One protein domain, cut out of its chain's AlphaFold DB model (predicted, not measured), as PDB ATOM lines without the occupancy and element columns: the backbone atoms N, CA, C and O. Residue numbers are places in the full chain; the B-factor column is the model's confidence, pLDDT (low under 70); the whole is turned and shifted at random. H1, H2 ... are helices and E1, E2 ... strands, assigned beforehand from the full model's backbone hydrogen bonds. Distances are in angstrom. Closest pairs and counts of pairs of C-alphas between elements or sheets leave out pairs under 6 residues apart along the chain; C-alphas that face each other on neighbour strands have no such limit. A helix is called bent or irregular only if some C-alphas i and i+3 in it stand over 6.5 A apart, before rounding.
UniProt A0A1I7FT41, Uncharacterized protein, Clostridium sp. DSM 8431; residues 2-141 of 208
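This is residues 2 to 141 of the 208 residues of an uncharacterized protein of Clostridium sp. DSM 8431 (UniProt A0A1I7FT41). One sheet of seven strands, curled like part of a barrel, wraps round helix H1 on one face, while H2 and H3 lie side by side over the other face, making three layers with the sheet between helices. The 140 printed residues hold three named helices and seven named strands, in the order H1 E1 E2 E3 E4 H2 E5 H3 E6 E7. The sheet is mixed and runs E3 E2 E1 E4 E5 E7 E6; the class is mixed, helices and strands. The whole is compact, with a radius of gyration of the C-alphas of 14.3 A and spans of 41 by 34 by 27 A.

Find C-alpha 2 at (246.979, 169.943, 201.186); from there H1, residues 2 to 17, runs 23.0 A. Next come E1, residues 23 to 30, 21.9 A long, E2, residues 36 to 41, E3, residues 44 to 48, and E4, residues 55 to 61. H2, residues 68 to 80, runs 21.5 A and is irregular: C-alphas 76 and 79 are 7.0 A apart. E5, residues 82 to 93, spans 25.5 A and bends by 106 degrees at residue 85. H3, residues 100 to 113, begins at C-alpha 100, (245.591, 191.595, 211.869). E6, residues 116 to 125, bends by 52 degrees at residue 119; E7, residues 131 to 140, spans 26.8 A and ends at C-alpha 140, (229.143, 179.498, 224.092).

Start at edge strand E3: E1, E2 and E3 form a meander, each strand the antiparallel neighbour of the one before, with N 46 and O 39 at 2.9 A and N 26 and O 38 at 2.9 A. E4 is parallel to E1, N 29 and O 59 at 2.8 A, and to E5, N 60 and O 89 at 2.8 A. E7 is antiparallel to E5, N 90 and O 136 at 2.8 A, and makes a hairpin with edge strand E6, N 122 and O 135 at 2.8 A. E4, H2, E5 is a strand-helix-strand unit, two parallel neighbour strands with a helix between; E5, H3, E6 is a split one, with E7 between its strands; both crossovers are right-handed. The sheet curls round H1; the closest C-alphas of H1 and E5 are those of Ser 13 and Arg 91, 7.7 A apart. On the opposite face H2 runs along the strands over E4 and E5 at a height of 9.7 A; the closest C-alphas of E4 and H2 are those of Ile 60 and Phe 71, 7.3 A apart. H3, on the same face, is over E7 and only just over E6, with 3 of its 14 C-alphas falling there; Ser 104 and Ile 134 have the closest C-alphas of H3 and E7, 7.1 A apart. H2 and H3 are close but not clearly touching, with the C-alphas of Lys 72 and Phe 110 closest at 7.7 A. Every O i to N i+4 pair is within hydrogen-bond range in H3, but 8 of 12 in H1 and 6 of 9 in H2.

Look to Asp 52 and Ser 128 for the two C-alphas farthest apart, 41.8 A. The printed part has no cut, and no link is long. The mean pLDDT of the printed part is 84.4; residues 2 to 4, 65 to 66, 79 to 85 and 141 are under 70.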
ATOM      1  N   LYS A   2     247.954 169.275 200.282       50.44
ATOM      2  CA  LYS A   2     246.979 169.943 201.186       50.44
ATOM      3  C   LYS A   2     246.801 169.276 202.572       50.44
ATOM      4  O   LYS A   2     246.877 169.945 203.595       50.44
ATOM      5  N   ASN A   3     246.699 167.942 202.620       53.44
ATOM      6  CA  ASN A   3     246.457 167.167 203.858       53.44
ATOM      7  C   ASN A   3     247.533 167.303 204.959       53.44
ATOM      8  O   ASN A   3     247.246 167.117 206.141       53.44
ATOM      9  N   LEU A   4     248.784 167.595 204.586       56.06
ATOM     10  CA  LEU A   4     249.899 167.716 205.535       56.06
ATOM     11  C   LEU A   4     249.805 169.016 206.353       56.06
ATOM     12  O   LEU A   4     250.161 169.022 207.530       56.06
ATOM     13  N   ASN A   5     249.254 170.077 205.756       77.50
ATOM     14  CA  ASN A   5     249.076 171.377 206.398       77.50
ATOM     15  C   ASN A   5     247.972 171.318 207.476       77.50
ATOM     16  O   ASN A   5     248.185 171.727 208.613       77.50
ATOM     17  N   ILE A   6     246.837 170.668 207.185       83.94
ATOM     18  CA  ILE A   6     245.719 170.551 208.139       83.94
ATOM     19  C   ILE A   6     246.111 169.803 209.417       83.94
ATOM     20  O   ILE A   6     245.863 170.297 210.517       83.94
ATOM     21  N   LYS A   7     246.791 168.652 209.312       84.62
ATOM     22  CA  LYS A   7     247.254 167.915 210.505       84.62
ATOM     23  C   LYS A   7     248.193 168.751 211.379       84.62
ATOM     24  O   LYS A   7     248.138 168.654 212.604       84.62
ATOM     25  N   GLN A   8     249.044 169.578 210.770       86.06
ATOM     26  CA  GLN A   8     249.920 170.493 211.503       86.06
ATOM     27  C   GLN A   8     249.130 171.610 212.192       86.06
ATOM     28  O   GLN A   8     249.398 171.897 213.358       86.06
ATOM     29  N   LYS A   9     248.135 172.197 211.516       87.88
ATOM     30  CA  LYS A   9     247.239 173.195 212.116       87.88
ATOM     31  C   LYS A   9     246.471 172.621 213.306       87.88
ATOM     32  O   LYS A   9     246.482 173.235 214.367       87.88
ATOM     33  N   ILE A  10     245.916 171.413 213.178       90.25
ATOM     34  CA  ILE A  10     245.263 170.698 214.288       90.25
ATOM     35  C   ILE A  10     246.237 170.520 215.459       90.25
ATOM     36  O   ILE A  10     245.920 170.897 216.584       90.25
ATOM     37  N   LYS A  11     247.455 170.024 215.200       88.62
ATOM     38  CA  LYS A  11     248.484 169.838 216.236       88.62
ATOM     39  C   LYS A  11     248.848 171.144 216.951       88.62
ATOM     40  O   LYS A  11     249.080 171.142 218.157       88.62
ATOM     41  N   LYS A  12     248.939 172.259 216.220       88.50
ATOM     42  CA  LYS A  12     249.220 173.578 216.804       88.50
ATOM     43  C   LYS A  12     248.044 174.074 217.647       88.50
ATOM     44  O   LYS A  12     248.278 174.546 218.754       88.50
ATOM     45  N   SER A  13     246.813 173.925 217.159       90.69
ATOM     46  CA  SER A  13     245.594 174.290 217.891       90.69
ATOM     47  C   SER A  13     245.408 173.465 219.164       90.69
ATOM     48  O   SER A  13     245.003 174.014 220.185       90.69
ATOM     49  N   PHE A  14     245.775 172.180 219.148       88.88
ATOM     50  CA  PHE A  14     245.676 171.295 220.311       88.88
ATOM     51  C   PHE A  14     246.340 171.881 221.565       88.88
ATOM     52  O   PHE A  14     245.746 171.828 222.633       88.88
ATOM     53  N   LYS A  15     247.503 172.535 221.434       85.62
ATOM     54  CA  LYS A  15     248.207 173.167 222.569       85.62
ATOM     55  C   LYS A  15     247.401 174.250 223.289       85.62
ATOM     56  O   LYS A  15     247.710 174.573 224.432       85.62
ATOM     57  N   PHE A  16     246.451 174.877 222.601       88.19
ATOM     58  CA  PHE A  16     245.555 175.869 223.189       88.19
ATOM     59  C   PHE A  16     244.336 175.177 223.794       88.19
ATOM     60  O   PHE A  16     243.956 175.472 224.920       88.19
ATOM     61  N   ILE A  17     243.778 174.202 223.078       87.38
ATOM     62  CA  ILE A  17     242.575 173.476 223.491       87.38
ATOM     63  C   ILE A  17     242.835 172.625 224.749       87.38
ATOM     64  O   ILE A  17     242.010 172.627 225.660       87.38
ATOM     65  N   SER A  18     243.989 171.958 224.853       83.56
ATOM     66  CA  SER A  18     244.342 171.108 226.005       83.56
ATOM     67  C   SER A  18     244.565 171.886 227.307       83.56
ATOM     68  O   SER A  18     244.501 171.314 228.388       83.56
ATOM     69  N   LYS A  19     244.786 173.207 227.235       83.62
ATOM     70  CA  LYS A  19     244.825 174.071 228.430       83.62
ATOM     71  C   LYS A  19     243.443 174.290 229.038       83.62
ATOM     72  O   LYS A  19     243.344 174.625 230.213       83.62
ATOM     73  N   ILE A  20     242.401 174.147 228.222       84.50
ATOM     74  CA  ILE A  20     241.008 174.380 228.607       84.50
ATOM     75  C   ILE A  20     240.351 173.060 228.998       84.50
ATOM     76  O   ILE A  20     239.645 172.986 230.001       84.50
ATOM     77  N   PHE A  21     240.606 172.003 228.225       84.25
ATOM     78  CA  PHE A  21     240.024 170.689 228.446       84.25
ATOM     79  C   PHE A  21     241.080 169.660 228.820       84.25
ATOM     80  O   PHE A  21     241.997 169.399 228.049       84.25
ATOM     81  N   ASN A  22     240.870 168.988 229.952       82.69
ATOM     82  CA  ASN A  22     241.608 167.769 230.278       82.69
ATOM     83  C   ASN A  22     241.041 166.542 229.539       82.69
ATOM     84  O   ASN A  22     241.781 165.631 229.198       82.69
ATOM     85  N   LYS A  23     239.724 166.505 229.296       88.69
ATOM     86  CA  LYS A  23     239.044 165.481 228.486       88.69
ATOM     87  C   LYS A  23     237.935 166.126 227.671       88.69
ATOM     88  O   LYS A  23     237.088 166.800 228.255       88.69
ATOM     89  N   ALA A  24     237.948 165.945 226.355       90.00
ATOM     90  CA  ALA A  24     236.940 166.519 225.464       90.00
ATOM     91  C   ALA A  24     236.956 165.867 224.082       90.00
ATOM     92  O   ALA A  24     237.992 165.386 223.632       90.00
ATOM     93  N   VAL A  25     235.831 165.952 223.374       90.75
ATOM     94  CA  VAL A  25     235.785 165.764 221.921       90.75
ATOM     95  C   VAL A  25     235.470 167.100 221.263       90.75
ATOM     96  O   VAL A  25     234.488 167.753 221.611       90.75
ATOM     97  N   VAL A  26     236.312 167.529 220.326       91.50
ATOM     98  CA  VAL A  26     236.146 168.782 219.580       91.50
ATOM     99  C   VAL A  26     235.989 168.451 218.101       91.50
ATOM    100  O   VAL A  26     236.844 167.789 217.513       91.50
ATOM    101  N   GLU A  27     234.902 168.913 217.491       92.31
ATOM    102  CA  GLU A  27     234.728 168.833 216.041       92.31
ATOM    103  C   GLU A  27     235.732 169.772 215.371       92.31
ATOM    104  O   GLU A  27     235.890 170.915 215.775       92.31
ATOM    105  N   VAL A  28     236.417 169.327 214.331       93.56
ATOM    106  CA  VAL A  28     237.294 170.163 213.518       93.56
ATOM    107  C   VAL A  28     236.617 170.395 212.178       93.56
ATOM    108  O   VAL A  28     236.602 169.509 211.322       93.56
ATOM    109  N   LYS A  29     236.095 171.606 211.979       91.69
ATOM    110  CA  LYS A  29     235.573 172.049 210.688       91.69
ATOM    111  C   LYS A  29     236.654 172.742 209.889       91.69
ATOM    112  O   LYS A  29     237.082 173.851 210.203       91.69
ATOM    113  N   VAL A  30     237.086 172.076 208.830       90.06
ATOM    114  CA  VAL A  30     238.009 172.649 207.859       90.06
ATOM    115  C   VAL A  30     237.173 173.251 206.740       90.06
ATOM    116  O   VAL A  30     236.383 172.556 206.107       90.06
ATOM    117  N   ILE A  31     237.314 174.554 206.508       86.12
ATOM    118  CA  ILE A  31     236.500 175.237 205.495       86.12
ATOM    119  C   ILE A  31     236.808 174.642 204.113       86.12
ATOM    120  O   ILE A  31     237.974 174.508 203.738       86.12
ATOM    121  N   ASN A  32     235.756 174.296 203.363       82.31
ATOM    122  CA  ASN A  32     235.818 173.671 202.035       82.31
ATOM    123  C   ASN A  32     236.578 172.329 201.989       82.31
ATOM    124  O   ASN A  32     237.113 171.959 200.944       82.31
ATOM    125  N   ASP A  33     236.643 171.602 203.104       84.94
ATOM    126  CA  ASP A  33     237.277 170.284 203.182       84.94
ATOM    127  C   ASP A  33     236.463 169.350 204.095       84.94
ATOM    128  O   ASP A  33     235.380 169.701 204.572       84.94
ATOM    129  N   ILE A  34     236.961 168.136 204.310       85.81
ATOM    130  CA  ILE A  34     236.331 167.175 205.214       85.81
ATOM    131  C   ILE A  34     236.467 167.612 206.677       85.81
ATOM    132  O   ILE A  34     237.481 168.184 207.090       85.81
ATOM    133  N   ASN A  35     235.450 167.290 207.474       87.69
ATOM    134  CA  ASN A  35     235.505 167.477 208.918       87.69
ATOM    135  C   ASN A  35     236.299 166.343 209.571       87.69
ATOM    136  O   ASN A  35     236.390 165.230 209.049       87.69
ATOM    137  N   TYR A  36     236.855 166.641 210.736       92.19
ATOM    138  CA  TYR A  36     237.486 165.663 211.613       92.19
ATOM    139  C   TYR A  36     236.943 165.834 213.024       92.19
ATOM    140  O   TYR A  36     236.264 166.809 213.324       92.19
ATOM    141  N   TYR A  37     237.317 164.930 213.915       93.25
ATOM    142  CA  TYR A  37     237.080 165.073 215.343       93.25
ATOM    143  C   TYR A  37     238.391 164.839 216.071       93.25
ATOM    144  O   TYR A  37     239.164 163.956 215.695       93.25
ATOM    145  N   ILE A  38     238.665 165.638 217.095       93.69
ATOM    146  CA  ILE A  38     239.788 165.405 217.997       93.69
ATOM    147  C   ILE A  38     239.258 164.991 219.357       93.69
ATOM    148  O   ILE A  38     238.491 165.714 219.983       93.69
ATOM    149  N   GLU A  39     239.675 163.817 219.803       93.69
ATOM    150  CA  GLU A  39     239.464 163.355 221.167       93.69
ATOM    151  C   GLU A  39     240.710 163.676 221.984       93.69
ATOM    152  O   GLU A  39     241.823 163.351 221.572       93.69
ATOM    153  N   ILE A  40     240.517 164.344 223.114       91.12
ATOM    154  CA  ILE A  40     241.558 164.838 224.011       91.12
ATOM    155  C   ILE A  40     241.507 164.027 225.302       91.12
ATOM    156  O   ILE A  40     240.439 163.910 225.909       91.12
ATOM    157  N   ASP A  41     242.666 163.527 225.731       90.44
ATOM    158  CA  ASP A  41     242.865 162.861 227.021       90.44
ATOM    159  C   ASP A  41     244.205 163.301 227.634       90.44
ATOM    160  O   ASP A  41     245.287 162.834 227.257       90.44
ATOM    161  N   GLY A  42     244.126 164.270 228.545       86.62
ATOM    162  CA  GLY A  42     245.266 164.967 229.130       86.62
ATOM    163  C   GLY A  42     246.096 165.692 228.070       86.62
ATOM    164  O   GLY A  42     245.584 166.488 227.284       86.62
ATOM    165  N   ASP A  43     247.392 165.383 228.031       86.06
ATOM    166  CA  ASP A  43     248.347 165.953 227.071       86.06
ATOM    167  C   ASP A  43     248.341 165.250 225.700       86.06
ATOM    168  O   ASP A  43     249.127 165.602 224.814       86.06
ATOM    169  N   ASN A  44     247.469 164.257 225.504       90.38
ATOM    170  CA  ASN A  44     247.371 163.488 224.267       90.38
ATOM    171  C   ASN A  44     246.080 163.796 223.507       90.38
ATOM    172  O   ASN A  44     245.069 164.205 224.081       90.38
ATOM    173  N   TYR A  45     246.111 163.553 222.195       92.69
ATOM    174  CA  TYR A  45     244.914 163.590 221.365       92.69
ATOM    175  C   TYR A  45     244.937 162.538 220.258       92.69
ATOM    176  O   TYR A  45     245.997 162.179 219.738       92.69
ATOM    177  N   THR A  46     243.742 162.115 219.852       93.38
ATOM    178  CA  THR A  46     243.502 161.216 218.719       93.38
ATOM    179  C   THR A  46     242.606 161.913 217.698       93.38
ATOM    180  O   THR A  46     241.678 162.622 218.073       93.38
ATOM    181  N   ILE A  47     242.894 161.744 216.401       92.75
ATOM    182  CA  ILE A  47     242.065 162.288 215.312       92.75
ATOM    183  C   ILE A  47     241.176 161.176 214.756       92.75
ATOM    184  O   ILE A  47     241.688 160.173 214.255       92.75
ATOM    185  N   HIS A  48     239.871 161.417 214.748       90.81
ATOM    186  CA  HIS A  48     238.845 160.561 214.159       90.81
ATOM    187  C   HIS A  48     238.250 161.223 212.909       90.81
ATOM    188  O   HIS A  48     238.281 162.448 212.770       90.81
ATOM    189  N   LYS A  49     237.733 160.418 211.977       87.38
ATOM    190  CA  LYS A  49     237.004 160.921 210.794       87.38
ATOM    191  C   LYS A  49     235.500 161.002 211.026       87.38
ATOM    192  O   LYS A  49     234.871 161.913 210.509       87.38
ATOM    193  N   ASP A  50     234.978 160.103 211.850       85.81
ATOM    194  CA  ASP A  50     233.561 159.985 212.163       85.81
ATOM    195  C   ASP A  50     233.397 159.913 213.686       85.81
ATOM    196  O   ASP A  50     234.229 159.312 214.374       85.81
ATOM    197  N   TYR A  51     232.357 160.559 214.212       85.19
ATOM    198  CA  TYR A  51     232.024 160.569 215.635       85.19
ATOM    199  C   TYR A  51     230.519 160.788 215.813       85.19
ATOM    200  O   TYR A  51     229.990 161.815 215.395       85.19
ATOM    201  N   ASP A  52     229.849 159.842 216.470       79.31
ATOM    202  CA  ASP A  52     228.386 159.849 216.647       79.31
ATOM    203  C   ASP A  52     227.934 160.469 217.987       79.31
ATOM    204  O   ASP A  52     226.768 160.376 218.376       79.31
ATOM    205  N   GLY A  53     228.854 161.084 218.736       80.88
ATOM    206  CA  GLY A  53     228.572 161.700 220.033       80.88
ATOM    207  C   GLY A  53     228.408 163.222 219.980       80.88
ATOM    208  O   GLY A  53     228.619 163.876 218.959       80.88
ATOM    209  N   LYS A  54     228.081 163.819 221.132       81.00
ATOM    210  CA  LYS A  54     228.086 165.280 221.292       81.00
ATOM    211  C   LYS A  54     229.511 165.793 221.458       81.00
ATOM    212  O   LYS A  54     230.279 165.240 222.240       81.00
ATOM    213  N   CYS A  55     229.830 166.894 220.789       86.81
ATOM    214  CA  CYS A  55     231.115 167.563 220.948       86.81
ATOM    215  C   CYS A  55     231.068 168.599 222.083       86.81
ATOM    216  O   CYS A  55     230.058 169.270 222.312       86.81
ATOM    217  N   ASN A  56     232.192 168.745 222.782       87.62
ATOM    218  CA  ASN A  56     232.441 169.790 223.776       87.62
ATOM    219  C   ASN A  56     232.827 171.127 223.132       87.62
ATOM    220  O   ASN A  56     232.833 172.160 223.796       87.62
ATOM    221  N   GLY A  57     233.175 171.118 221.849       89.44
ATOM    222  CA  GLY A  57     233.481 172.328 221.112       89.44
ATOM    223  C   GLY A  57     233.691 172.084 219.627       89.44
ATOM    224  O   GLY A  57     233.616 170.949 219.156       89.44
ATOM    225  N   ILE A  58     233.984 173.163 218.911       91.25
ATOM    226  CA  ILE A  58     234.345 173.154 217.495       91.25
ATOM    227  C   ILE A  58     235.616 173.970 217.270       91.25
ATOM    228  O   ILE A  58     235.785 175.049 217.830       91.25
ATOM    229  N   LEU A  59     236.502 173.469 216.426       93.62
ATOM    230  CA  LEU A  59     237.660 174.155 215.892       93.62
ATOM    231  C   LEU A  59     237.431 174.407 214.406       93.62
ATOM    232  O   LEU A  59     237.393 173.472 213.612       93.62
ATOM    233  N   ILE A  60     237.319 175.673 214.025       93.06
ATOM    234  CA  ILE A  60     237.167 176.100 212.638       93.06
ATOM    235  C   ILE A  60     238.546 176.488 212.106       93.06
ATOM    236  O   ILE A  60     239.197 177.382 212.649       93.06
ATOM    237  N   ILE A  61     239.004 175.806 211.057       91.75
ATOM    238  CA  ILE A  61     240.323 176.011 210.450       91.75
ATOM    239  C   ILE A  61     240.164 176.541 209.027       91.75
ATOM    240  O   ILE A  61     239.512 175.913 208.190       91.75
ATOM    241  N   GLN A  62     240.843 177.649 208.732       87.81
ATOM    242  CA  GLN A  62     240.984 178.142 207.366       87.81
ATOM    243  C   GLN A  62     241.849 177.211 206.506       87.81
ATOM    244  O   GLN A  62     242.936 176.776 206.912       87.81
ATOM    245  N   ASN A  63     241.390 176.955 205.282       81.75
ATOM    246  CA  ASN A  63     242.106 176.191 204.268       81.75
ATOM    247  C   ASN A  63     242.056 176.935 202.923       81.75
ATOM    248  O   ASN A  63     241.036 176.905 202.238       81.75
ATOM    249  N   GLY A  64     243.151 177.605 202.559       71.88
ATOM    250  CA  GLY A  64     243.254 178.404 201.331       71.88
ATOM    251  C   GLY A  64     242.648 179.809 201.435       71.88
ATOM    252  O   GLY A  64     242.455 180.337 202.532       71.88
ATOM    253  N   GLU A  65     242.365 180.408 200.278       65.75
ATOM    254  CA  GLU A  65     241.712 181.716 200.158       65.75
ATOM    255  C   GLU A  65     240.248 181.589 200.582       65.75
ATOM    256  O   GLU A  65     239.431 181.008 199.872       65.75
ATOM    257  N   ASN A  66     239.922 182.086 201.768       62.44
ATOM    258  CA  ASN A  66     238.556 182.134 202.268       62.44
ATOM    259  C   ASN A  66     238.375 183.395 203.094       62.44
ATOM    260  O   ASN A  66     239.305 183.873 203.741       62.44
ATOM    261  N   ASN A  67     237.161 183.929 203.049       70.81
ATOM    262  CA  ASN A  67     236.835 185.199 203.663       70.81
ATOM    263  C   ASN A  67     236.179 184.991 205.037       70.81
ATOM    264  O   ASN A  67     235.702 183.922 205.417       70.81
ATOM    265  N   PHE A  68     236.121 186.077 205.789       79.38
ATOM    266  CA  PHE A  68     235.484 186.162 207.096       79.38
ATOM    267  C   PHE A  68     234.002 185.702 207.132       79.38
ATOM    268  O   PHE A  68     233.482 185.360 208.195       79.38
ATOM    269  N   TYR A  69     233.297 185.680 205.994       83.62
ATOM    270  CA  TYR A  69     231.876 185.324 205.922       83.62
ATOM    271  C   TYR A  69     231.626 183.828 206.154       83.62
ATOM    272  O   TYR A  69     230.665 183.476 206.839       83.62
ATOM    273  N   ASP A  70     232.510 182.953 205.674       86.69
ATOM    274  CA  ASP A  70     232.352 181.503 205.853       86.69
ATOM    275  C   ASP A  70     232.439 181.107 207.326       86.69
ATOM    276  O   ASP A  70     231.610 180.341 207.826       86.69
ATOM    277  N   PHE A  71     233.366 181.726 208.062       88.88
ATOM    278  CA  PHE A  71     233.440 181.576 209.512       88.88
ATOM    279  C   PHE A  71     232.138 182.003 210.189       88.88
ATOM    280  O   PHE A  71     231.593 181.250 210.994       88.88
ATOM    281  N   LYS A  72     231.598 183.179 209.845       85.00
ATOM    282  CA  LYS A  72     230.326 183.656 210.411       85.00
ATOM    283  C   LYS A  72     229.178 182.684 210.165       85.00
ATOM    284  O   LYS A  72     228.350 182.502 211.053       85.00
ATOM    285  N   ASN A  73     229.106 182.081 208.982       85.88
ATOM    286  CA  ASN A  73     228.038 181.138 208.653       85.88
ATOM    287  C   ASN A  73     228.125 179.866 209.494       85.88
ATOM    288  O   ASN A  73     227.105 179.421 210.014       85.88
ATOM    289  N   ILE A  74     229.332 179.329 209.691       85.44
ATOM    290  CA  ILE A  74     229.547 178.174 210.573       85.44
ATOM    291  C   ILE A  74     229.183 178.542 212.020       85.44
ATOM    292  O   ILE A  74     228.437 177.824 212.674       85.44
ATOM    293  N   LEU A  75     229.634 179.701 212.509       84.94
ATOM    294  CA  LEU A  75     229.357 180.181 213.871       84.94
ATOM    295  C   LEU A  75     227.873 180.395 214.181       84.94
ATOM    296  O   LEU A  75     227.484 180.290 215.344       84.94
ATOM    297  N   LYS A  76     227.044 180.666 213.168       80.94
ATOM    298  CA  LYS A  76     225.587 180.799 213.326       80.94
ATOM    299  C   LYS A  76     224.866 179.463 213.499       80.94
ATOM    300  O   LYS A  76     223.815 179.453 214.126       80.94
ATOM    301  N   SER A  77     225.389 178.367 212.945       75.12
ATOM    302  CA  SER A  77     224.742 177.041 212.988       75.12
ATOM    303  C   SER A  77     225.194 176.165 214.159       75.12
ATOM    304  O   SER A  77     224.615 175.119 214.429       75.12
ATOM    305  N   ILE A  78     226.221 176.606 214.881       72.31
ATOM    306  CA  ILE A  78     226.799 175.935 216.045       72.31
ATOM    307  C   ILE A  78     225.876 175.800 217.286       72.31
ATOM    308  O   ILE A  78     225.989 174.774 217.965       72.31
ATOM    309  N   PRO A  79     224.969 176.750 217.614       61.88
ATOM    310  CA  PRO A  79     224.165 176.716 218.843       61.88
ATOM    311  C   PRO A  79     223.384 175.425 219.123       61.88
ATOM    312  O   PRO A  79     223.043 175.165 220.275       61.88
ATOM    313  N   GLU A  80     223.094 174.628 218.095       58.88
ATOM    314  CA  GLU A  80     222.176 173.487 218.164       58.88
ATOM    315  C   GLU A  80     222.850 172.161 218.571       58.88
ATOM    316  O   GLU A  80     222.161 171.231 218.993       58.88
ATOM    317  N   TYR A  81     224.186 172.056 218.501       59.66
ATOM    318  CA  TYR A  81     224.887 170.762 218.602       59.66
ATOM    319  C   TYR A  81     225.791 170.594 219.829       59.66
ATOM    320  O   TYR A  81     226.242 169.481 220.118       59.66
ATOM    321  N   PHE A  82     226.069 171.664 220.574       66.19
ATOM    322  CA  PHE A  82     226.986 171.576 221.705       66.19
ATOM    323  C   PHE A  82     226.369 170.943 222.951       66.19
ATOM    324  O   PHE A  82     225.217 171.182 223.317       66.19
ATOM    325  N   ALA A  83     227.188 170.170 223.667       60.25
ATOM    326  CA  ALA A  83     226.955 169.948 225.089       60.25
ATOM    327  C   ALA A  83     226.984 171.300 225.841       60.25
ATOM    328  O   ALA A  83     227.597 172.261 225.374       60.25
ATOM    329  N   ALA A  84     226.320 171.403 226.997       56.62
ATOM    330  CA  ALA A  84     226.323 172.636 227.793       56.62
ATOM    331  C   ALA A  84     227.765 173.157 228.015       56.62
ATOM    332  O   ALA A  84     228.647 172.367 228.349       56.62
ATOM    333  N   ASN A  85     227.983 174.471 227.847       67.06
ATOM    334  CA  ASN A  85     229.302 175.137 227.846       67.06
ATOM    335  C   ASN A  85     230.221 174.781 226.659       67.06
ATOM    336  O   ASN A  85     231.425 174.598 226.841       67.06
ATOM    337  N   GLY A  86     229.667 174.692 225.449       81.06
ATOM    338  CA  GLY A  86     230.448 174.446 224.237       81.06
ATOM    339  C   GLY A  86     231.508 175.519 223.980       81.06
ATOM    340  O   GLY A  86     231.255 176.708 224.171       81.06
ATOM    341  N   MET A  87     232.695 175.119 223.531       88.44
ATOM    342  CA  MET A  87     233.770 176.044 223.154       88.44
ATOM    343  C   MET A  87     233.879 176.184 221.637       88.44
ATOM    344  O   MET A  87     233.774 175.213 220.893       88.44
ATOM    345  N   VAL A  88     234.158 177.394 221.175       92.00
ATOM    346  CA  VAL A  88     234.521 177.685 219.793       92.00
ATOM    347  C   VAL A  88     235.985 178.070 219.736       92.00
ATOM    348  O   VAL A  88     236.454 178.908 220.503       92.00
ATOM    349  N   PHE A  89     236.682 177.485 218.774       93.06
ATOM    350  CA  PHE A  89     238.049 177.804 218.425       93.06
ATOM    351  C   PHE A  89     238.103 178.227 216.963       93.06
ATOM    352  O   PHE A  89     237.584 177.538 216.087       93.06
ATOM    353  N   ILE A  90     238.747 179.351 216.687       93.75
ATOM    354  CA  ILE A  90     238.925 179.890 215.340       93.75
ATOM    355  C   ILE A  90     240.417 179.915 215.066       93.75
ATOM    356  O   ILE A  90     241.174 180.438 215.877       93.75
ATOM    357  N   ARG A  91     240.838 179.366 213.928       92.56
ATOM    358  CA  ARG A  91     242.196 179.516 213.405       92.56
ATOM    359  C   ARG A  91     242.138 180.134 212.013       92.56
ATOM    360  O   ARG A  91     241.675 179.482 211.073       92.56
ATOM    361  N   TYR A  92     242.629 181.362 211.911       90.81
ATOM    362  CA  TYR A  92     242.609 182.183 210.706       90.81
ATOM    363  C   TYR A  92     244.040 182.536 210.290       90.81
ATOM    364  O   TYR A  92     244.834 182.936 211.138       90.81
ATOM    365  N   ASP A  93     244.373 182.374 209.014       88.62
ATOM    366  CA  ASP A  93     245.667 182.744 208.441       88.62
ATOM    367  C   ASP A  93     245.615 184.210 207.980       88.62
ATOM    368  O   ASP A  93     244.670 184.620 207.313       88.62
ATOM    369  N   ILE A  94     246.638 184.991 208.314       85.06
ATOM    370  CA  ILE A  94     246.769 186.397 207.915       85.06
ATOM    371  C   ILE A  94     247.585 186.467 206.629       85.06
ATOM    372  O   ILE A  94     248.710 185.961 206.575       85.06
ATOM    373  N   SER A  95     247.008 187.070 205.590       82.44
ATOM    374  CA  SER A  95     247.680 187.244 204.304       82.44
ATOM    375  C   SER A  95     248.627 188.439 204.349       82.44
ATOM    376  O   SER A  95     248.518 189.330 205.190       82.44
ATOM    377  N   GLU A  96     249.569 188.484 203.413       77.00
ATOM    378  CA  GLU A  96     250.437 189.646 203.263       77.00
ATOM    379  C   GLU A  96     249.607 190.890 202.900       77.00
ATOM    380  O   GLU A  96     248.864 190.887 201.921       77.00
ATOM    381  N   GLY A  97     249.730 191.949 203.706       78.31
ATOM    382  CA  GLY A  97     248.979 193.199 203.538       78.31
ATOM    383  C   GLY A  97     247.647 193.265 204.293       78.31
ATOM    384  O   GLY A  97     247.038 194.333 204.320       78.31
ATOM    385  N   ASP A  98     247.216 192.174 204.932       83.00
ATOM    386  CA  ASP A  98     246.080 192.197 205.851       83.00
ATOM    387  C   ASP A  98     246.444 192.928 207.158       83.00
ATOM    388  O   ASP A  98     247.561 192.817 207.665       83.00
ATOM    389  N   ASP A  99     245.473 193.642 207.731       87.50
ATOM    390  CA  ASP A  99     245.566 194.217 209.076       87.50
ATOM    391  C   ASP A  99     245.026 193.201 210.096       87.50
ATOM    392  O   ASP A  99     243.819 192.926 210.165       87.50
ATOM    393  N   ASP A 100     245.928 192.618 210.885       86.12
ATOM    394  CA  ASP A 100     245.591 191.595 211.869       86.12
ATOM    395  C   ASP A 100     244.735 192.141 213.022       86.12
ATOM    396  O   ASP A 100     243.862 191.430 213.527       86.12
ATOM    397  N   GLU A 101     244.911 193.408 213.408       89.81
ATOM    398  CA  GLU A 101     244.086 194.051 214.433       89.81
ATOM    399  C   GLU A 101     242.656 194.259 213.943       89.81
ATOM    400  O   GLU A 101     241.694 194.005 214.682       89.81
ATOM    401  N   TYR A 102     242.498 194.665 212.683       90.94
ATOM    402  CA  TYR A 102     241.187 194.806 212.064       90.94
ATOM    403  C   TYR A 102     240.464 193.459 211.964       90.94
ATOM    404  O   TYR A 102     239.311 193.345 212.391       90.94
ATOM    405  N   ILE A 103     241.134 192.420 211.454       89.06
ATOM    406  CA  ILE A 103     240.553 191.075 211.319       89.06
ATOM    407  C   ILE A 103     240.176 190.507 212.689       89.06
ATOM    408  O   ILE A 103     239.060 190.009 212.870       89.06
ATOM    409  N   SER A 104     241.067 190.625 213.675       90.06
ATOM    410  CA  SER A 104     240.787 190.208 215.048       90.06
ATOM    411  C   SER A 104     239.548 190.910 215.611       90.06
ATOM    412  O   SER A 104     238.602 190.267 216.077       90.06
ATOM    413  N   SER A 105     239.496 192.239 215.472       91.25
ATOM    414  CA  SER A 105     238.372 193.055 215.934       91.25
ATOM    415  C   SER A 105     237.055 192.630 215.291       91.25
ATOM    416  O   SER A 105     236.023 192.583 215.964       91.25
ATOM    417  N   GLN A 106     237.071 192.271 214.007       92.06
ATOM    418  CA  GLN A 106     235.899 191.750 213.308       92.06
ATOM    419  C   GLN A 106     235.391 190.448 213.952       92.06
ATOM    420  O   GLN A 106     234.198 190.353 214.265       92.06
ATOM    421  N   PHE A 107     236.267 189.469 214.204       91.88
ATOM    422  CA  PHE A 107     235.891 188.217 214.872       91.88
ATOM    423  C   PHE A 107     235.375 188.444 216.291       91.88
ATOM    424  O   PHE A 107     234.303 187.946 216.638       91.88
ATOM    425  N   ILE A 108     236.099 189.218 217.096       91.31
ATOM    426  CA  ILE A 108     235.734 189.494 218.489       91.31
ATOM    427  C   ILE A 108     234.373 190.189 218.557       91.31
ATOM    428  O   ILE A 108     233.516 189.789 219.345       91.31
ATOM    429  N   ASN A 109     234.137 191.197 217.712       91.38
ATOM    430  CA  ASN A 109     232.853 191.892 217.661       91.38
ATOM    431  C   ASN A 109     231.723 190.947 217.258       91.38
ATOM    432  O   ASN A 109     230.661 190.960 217.879       91.38
ATOM    433  N   PHE A 110     231.949 190.090 216.261       90.31
ATOM    434  CA  PHE A 110     230.957 189.097 215.869       90.31
ATOM    435  C   PHE A 110     230.636 188.125 217.011       90.31
ATOM    436  O   PHE A 110     229.463 187.896 217.298       90.31
ATOM    437  N   LEU A 111     231.649 187.585 217.691       89.56
ATOM    438  CA  LEU A 111     231.466 186.672 218.820       89.56
ATOM    439  C   LEU A 111     230.682 187.347 219.958       89.56
ATOM    440  O   LEU A 111     229.689 186.794 220.427       89.56
ATOM    441  N   LYS A 112     231.035 188.583 220.328       87.44
ATOM    442  CA  LYS A 112     230.296 189.360 221.340       87.44
ATOM    443  C   LYS A 112     228.831 189.574 220.952       87.44
ATOM    444  O   LYS A 112     227.942 189.331 221.763       87.44
ATOM    445  N   LEU A 113     228.563 189.973 219.704       86.44
ATOM    446  CA  LEU A 113     227.197 190.169 219.195       86.44
ATOM    447  C   LEU A 113     226.372 188.874 219.184       86.44
ATOM    448  O   LEU A 113     225.152 188.925 219.311       86.44
ATOM    449  N   ASN A 114     227.029 187.719 219.065       81.06
ATOM    450  CA  ASN A 114     226.396 186.401 219.094       81.06
ATOM    451  C   ASN A 114     226.514 185.723 220.472       81.06
ATOM    452  O   ASN A 114     226.433 184.501 220.565       81.06
ATOM    453  N   LYS A 115     226.665 186.522 221.540       78.00
ATOM    454  CA  LYS A 115     226.596 186.092 222.949       78.00
ATOM    455  C   LYS A 115     227.656 185.065 223.367       78.00
ATOM    456  O   LYS A 115     227.456 184.313 224.320       78.00
ATOM    457  N   TYR A 116     228.795 185.044 222.685       85.25
ATOM    458  CA  TYR A 116     229.963 184.318 223.166       85.25
ATOM    459  C   TYR A 116     230.632 185.099 224.305       85.25
ATOM    460  O   TYR A 116     230.730 186.327 224.257       85.25
ATOM    461  N   ILE A 117     231.109 184.377 225.316       84.75
ATOM    462  CA  ILE A 117     231.786 184.916 226.502       84.75
ATOM    463  C   ILE A 117     233.204 184.347 226.617       84.75
ATOM    464  O   ILE A 117     233.571 183.449 225.861       84.75
ATOM    465  N   ASP A 118     234.003 184.880 227.545       87.50
ATOM    466  CA  ASP A 118     235.385 184.441 227.814       87.50
ATOM    467  C   ASP A 118     236.241 184.341 226.542       87.50
ATOM    468  O   ASP A 118     236.845 183.314 226.241       87.50
ATOM    469  N   ILE A 119     236.219 185.414 225.749       90.56
ATOM    470  CA  ILE A 119     236.934 185.478 224.475       90.56
ATOM    471  C   ILE A 119     238.416 185.732 224.750       90.56
ATOM    472  O   ILE A 119     238.783 186.783 225.279       90.56
ATOM    473  N   GLU A 120     239.260 184.797 224.331       91.12
ATOM    474  CA  GLU A 120     240.715 184.910 224.361       91.12
ATOM    475  C   GLU A 120     241.276 184.924 222.940       91.12
ATOM    476  O   GLU A 120     240.928 184.085 222.108       91.12
ATOM    477  N   GLU A 121     242.181 185.862 222.672       91.50
ATOM    478  CA  GLU A 121     242.856 186.027 221.388       91.50
ATOM    479  C   GLU A 121     244.350 185.730 221.527       91.50
ATOM    480  O   GLU A 121     245.014 186.164 222.470       91.50
ATOM    481  N   TYR A 122     244.891 185.039 220.529       89.81
ATOM    482  CA  TYR A 122     246.300 184.725 220.404       89.81
ATOM    483  C   TYR A 122     246.781 185.071 218.993       89.81
ATOM    484  O   TYR A 122     246.323 184.485 218.011       89.81
ATOM    485  N   LYS A 123     247.760 185.974 218.894       88.56
ATOM    486  CA  LYS A 123     248.486 186.246 217.647       88.56
ATOM    487  C   LYS A 123     249.658 185.277 217.535       88.56
ATOM    488  O   LYS A 123     250.542 185.259 218.393       88.56
ATOM    489  N   LEU A 124     249.647 184.433 216.510       86.25
ATOM    490  CA  LEU A 124     250.730 183.501 216.223       86.25
ATOM    491  C   LEU A 124     251.721 184.179 215.279       86.25
ATOM    492  O   LEU A 124     251.335 184.839 214.314       86.25
ATOM    493  N   LEU A 125     253.001 184.034 215.607       83.69
ATOM    494  CA  LEU A 125     254.096 184.628 214.855       83.69
ATOM    495  C   LEU A 125     254.740 183.581 213.943       83.69
ATOM    496  O   LEU A 125     254.906 182.413 214.311       83.69
ATOM    497  N   SER A 126     255.142 184.034 212.764       80.12
ATOM    498  CA  SER A 126     256.070 183.338 211.877       80.12
ATOM    499  C   SER A 126     257.490 183.310 212.456       80.12
ATOM    500  O   SER A 126     257.803 184.010 213.419       80.12
ATOM    501  N   GLU A 127     258.384 182.540 211.830       80.69
ATOM    502  CA  GLU A 127     259.815 182.524 212.183       80.69
ATOM    503  C   GLU A 127     260.484 183.897 212.004       80.69
ATOM    504  O   GLU A 127     261.430 184.225 212.714       80.69
ATOM    505  N   SER A 128     259.945 184.726 211.107       80.06
ATOM    506  CA  SER A 128     260.385 186.104 210.873       80.06
ATOM    507  C   SER A 128     259.748 187.120 211.833       80.06
ATOM    508  O   SER A 128     259.836 188.317 211.582       80.06
ATOM    509  N   ASN A 129     259.086 186.672 212.909       80.38
ATOM    510  CA  ASN A 129     258.380 187.498 213.902       80.38
ATOM    511  C   ASN A 129     257.216 188.356 213.370       80.38
ATOM    512  O   ASN A 129     256.721 189.224 214.084       80.38
ATOM    513  N   ASN A 130     256.721 188.083 212.164       80.06
ATOM    514  CA  ASN A 130     255.488 188.694 211.662       80.06
ATOM    515  C   ASN A 130     254.275 187.882 212.117       80.06
ATOM    516  O   ASN A 130     254.349 186.648 212.121       80.06
ATOM    517  N   VAL A 131     253.167 188.550 212.446       81.50
ATOM    518  CA  VAL A 131     251.879 187.885 212.701       81.50
ATOM    519  C   VAL A 131     251.445 187.171 211.427       81.50
ATOM    520  O   VAL A 131     251.392 187.777 210.363       81.50
ATOM    521  N   ASN A 132     251.182 185.870 211.526       84.19
ATOM    522  CA  ASN A 132     250.790 185.053 210.379       84.19
ATOM    523  C   ASN A 132     249.475 184.307 210.587       84.19
ATOM    524  O   ASN A 132     248.868 183.872 209.617       84.19
ATOM    525  N   GLU A 133     249.036 184.127 211.829       88.06
ATOM    526  CA  GLU A 133     247.763 183.486 212.129       88.06
ATOM    527  C   GLU A 133     247.158 184.108 213.394       88.06
ATOM    528  O   GLU A 133     247.866 184.461 214.340       88.06
ATOM    529  N   ILE A 134     245.833 184.180 213.441       90.31
ATOM    530  CA  ILE A 134     245.060 184.512 214.636       90.31
ATOM    531  C   ILE A 134     244.396 183.230 215.131       90.31
ATOM    532  O   ILE A 134     243.792 182.476 214.361       90.31
ATOM    533  N   PHE A 135     244.499 182.986 216.435       92.06
ATOM    534  CA  PHE A 135     243.746 181.951 217.122       92.06
ATOM    535  C   PHE A 135     242.830 182.584 218.169       92.06
ATOM    536  O   PHE A 135     243.297 183.335 219.019       92.06
ATOM    537  N   ILE A 136     241.535 182.275 218.124       93.38
ATOM    538  CA  ILE A 136     240.550 182.783 219.087       93.38
ATOM    539  C   ILE A 136     239.880 181.600 219.768       93.38
ATOM    540  O   ILE A 136     239.447 180.673 219.088       93.38
ATOM    541  N   ALA A 137     239.774 181.647 221.091       91.75
ATOM    542  CA  ALA A 137     238.951 180.747 221.886       91.75
ATOM    543  C   ALA A 137     237.792 181.541 222.494       91.75
ATOM    544  O   ALA A 137     237.993 182.648 222.981       91.75
ATOM    545  N   ALA A 138     236.582 180.996 222.457       91.19
ATOM    546  CA  ALA A 138     235.411 181.633 223.045       91.19
ATOM    547  C   ALA A 138     234.425 180.586 223.560       91.19
ATOM    548  O   ALA A 138     234.261 179.526 222.954       91.19
ATOM    549  N   ARG A 139     233.737 180.886 224.658       86.81
ATOM    550  CA  ARG A 139     232.734 180.003 225.250       86.81
ATOM    551  C   ARG A 139     231.335 180.380 224.783       86.81
ATOM    552  O   ARG A 139     230.937 181.541 224.844       86.81
ATOM    553  N   TYR A 140     230.569 179.382 224.358       76.25
ATOM    554  CA  TYR A 140     229.143 179.498 224.092       76.25
ATOM    555  C   TYR A 140     228.353 179.045 225.321       76.25
ATOM    556  O   TYR A 140     228.414 177.884 225.736       76.25
ATOM    557  N   HIS A 141     227.618 179.970 225.936       66.06
ATOM    558  CA  HIS A 141     226.956 179.731 227.215       66.06
ATOM    559  C   HIS A 141     225.430 179.716 227.067       66.06
ATOM    560  O   HIS A 141     224.782 180.759 227.104       66.06
TER     561      HIS A 141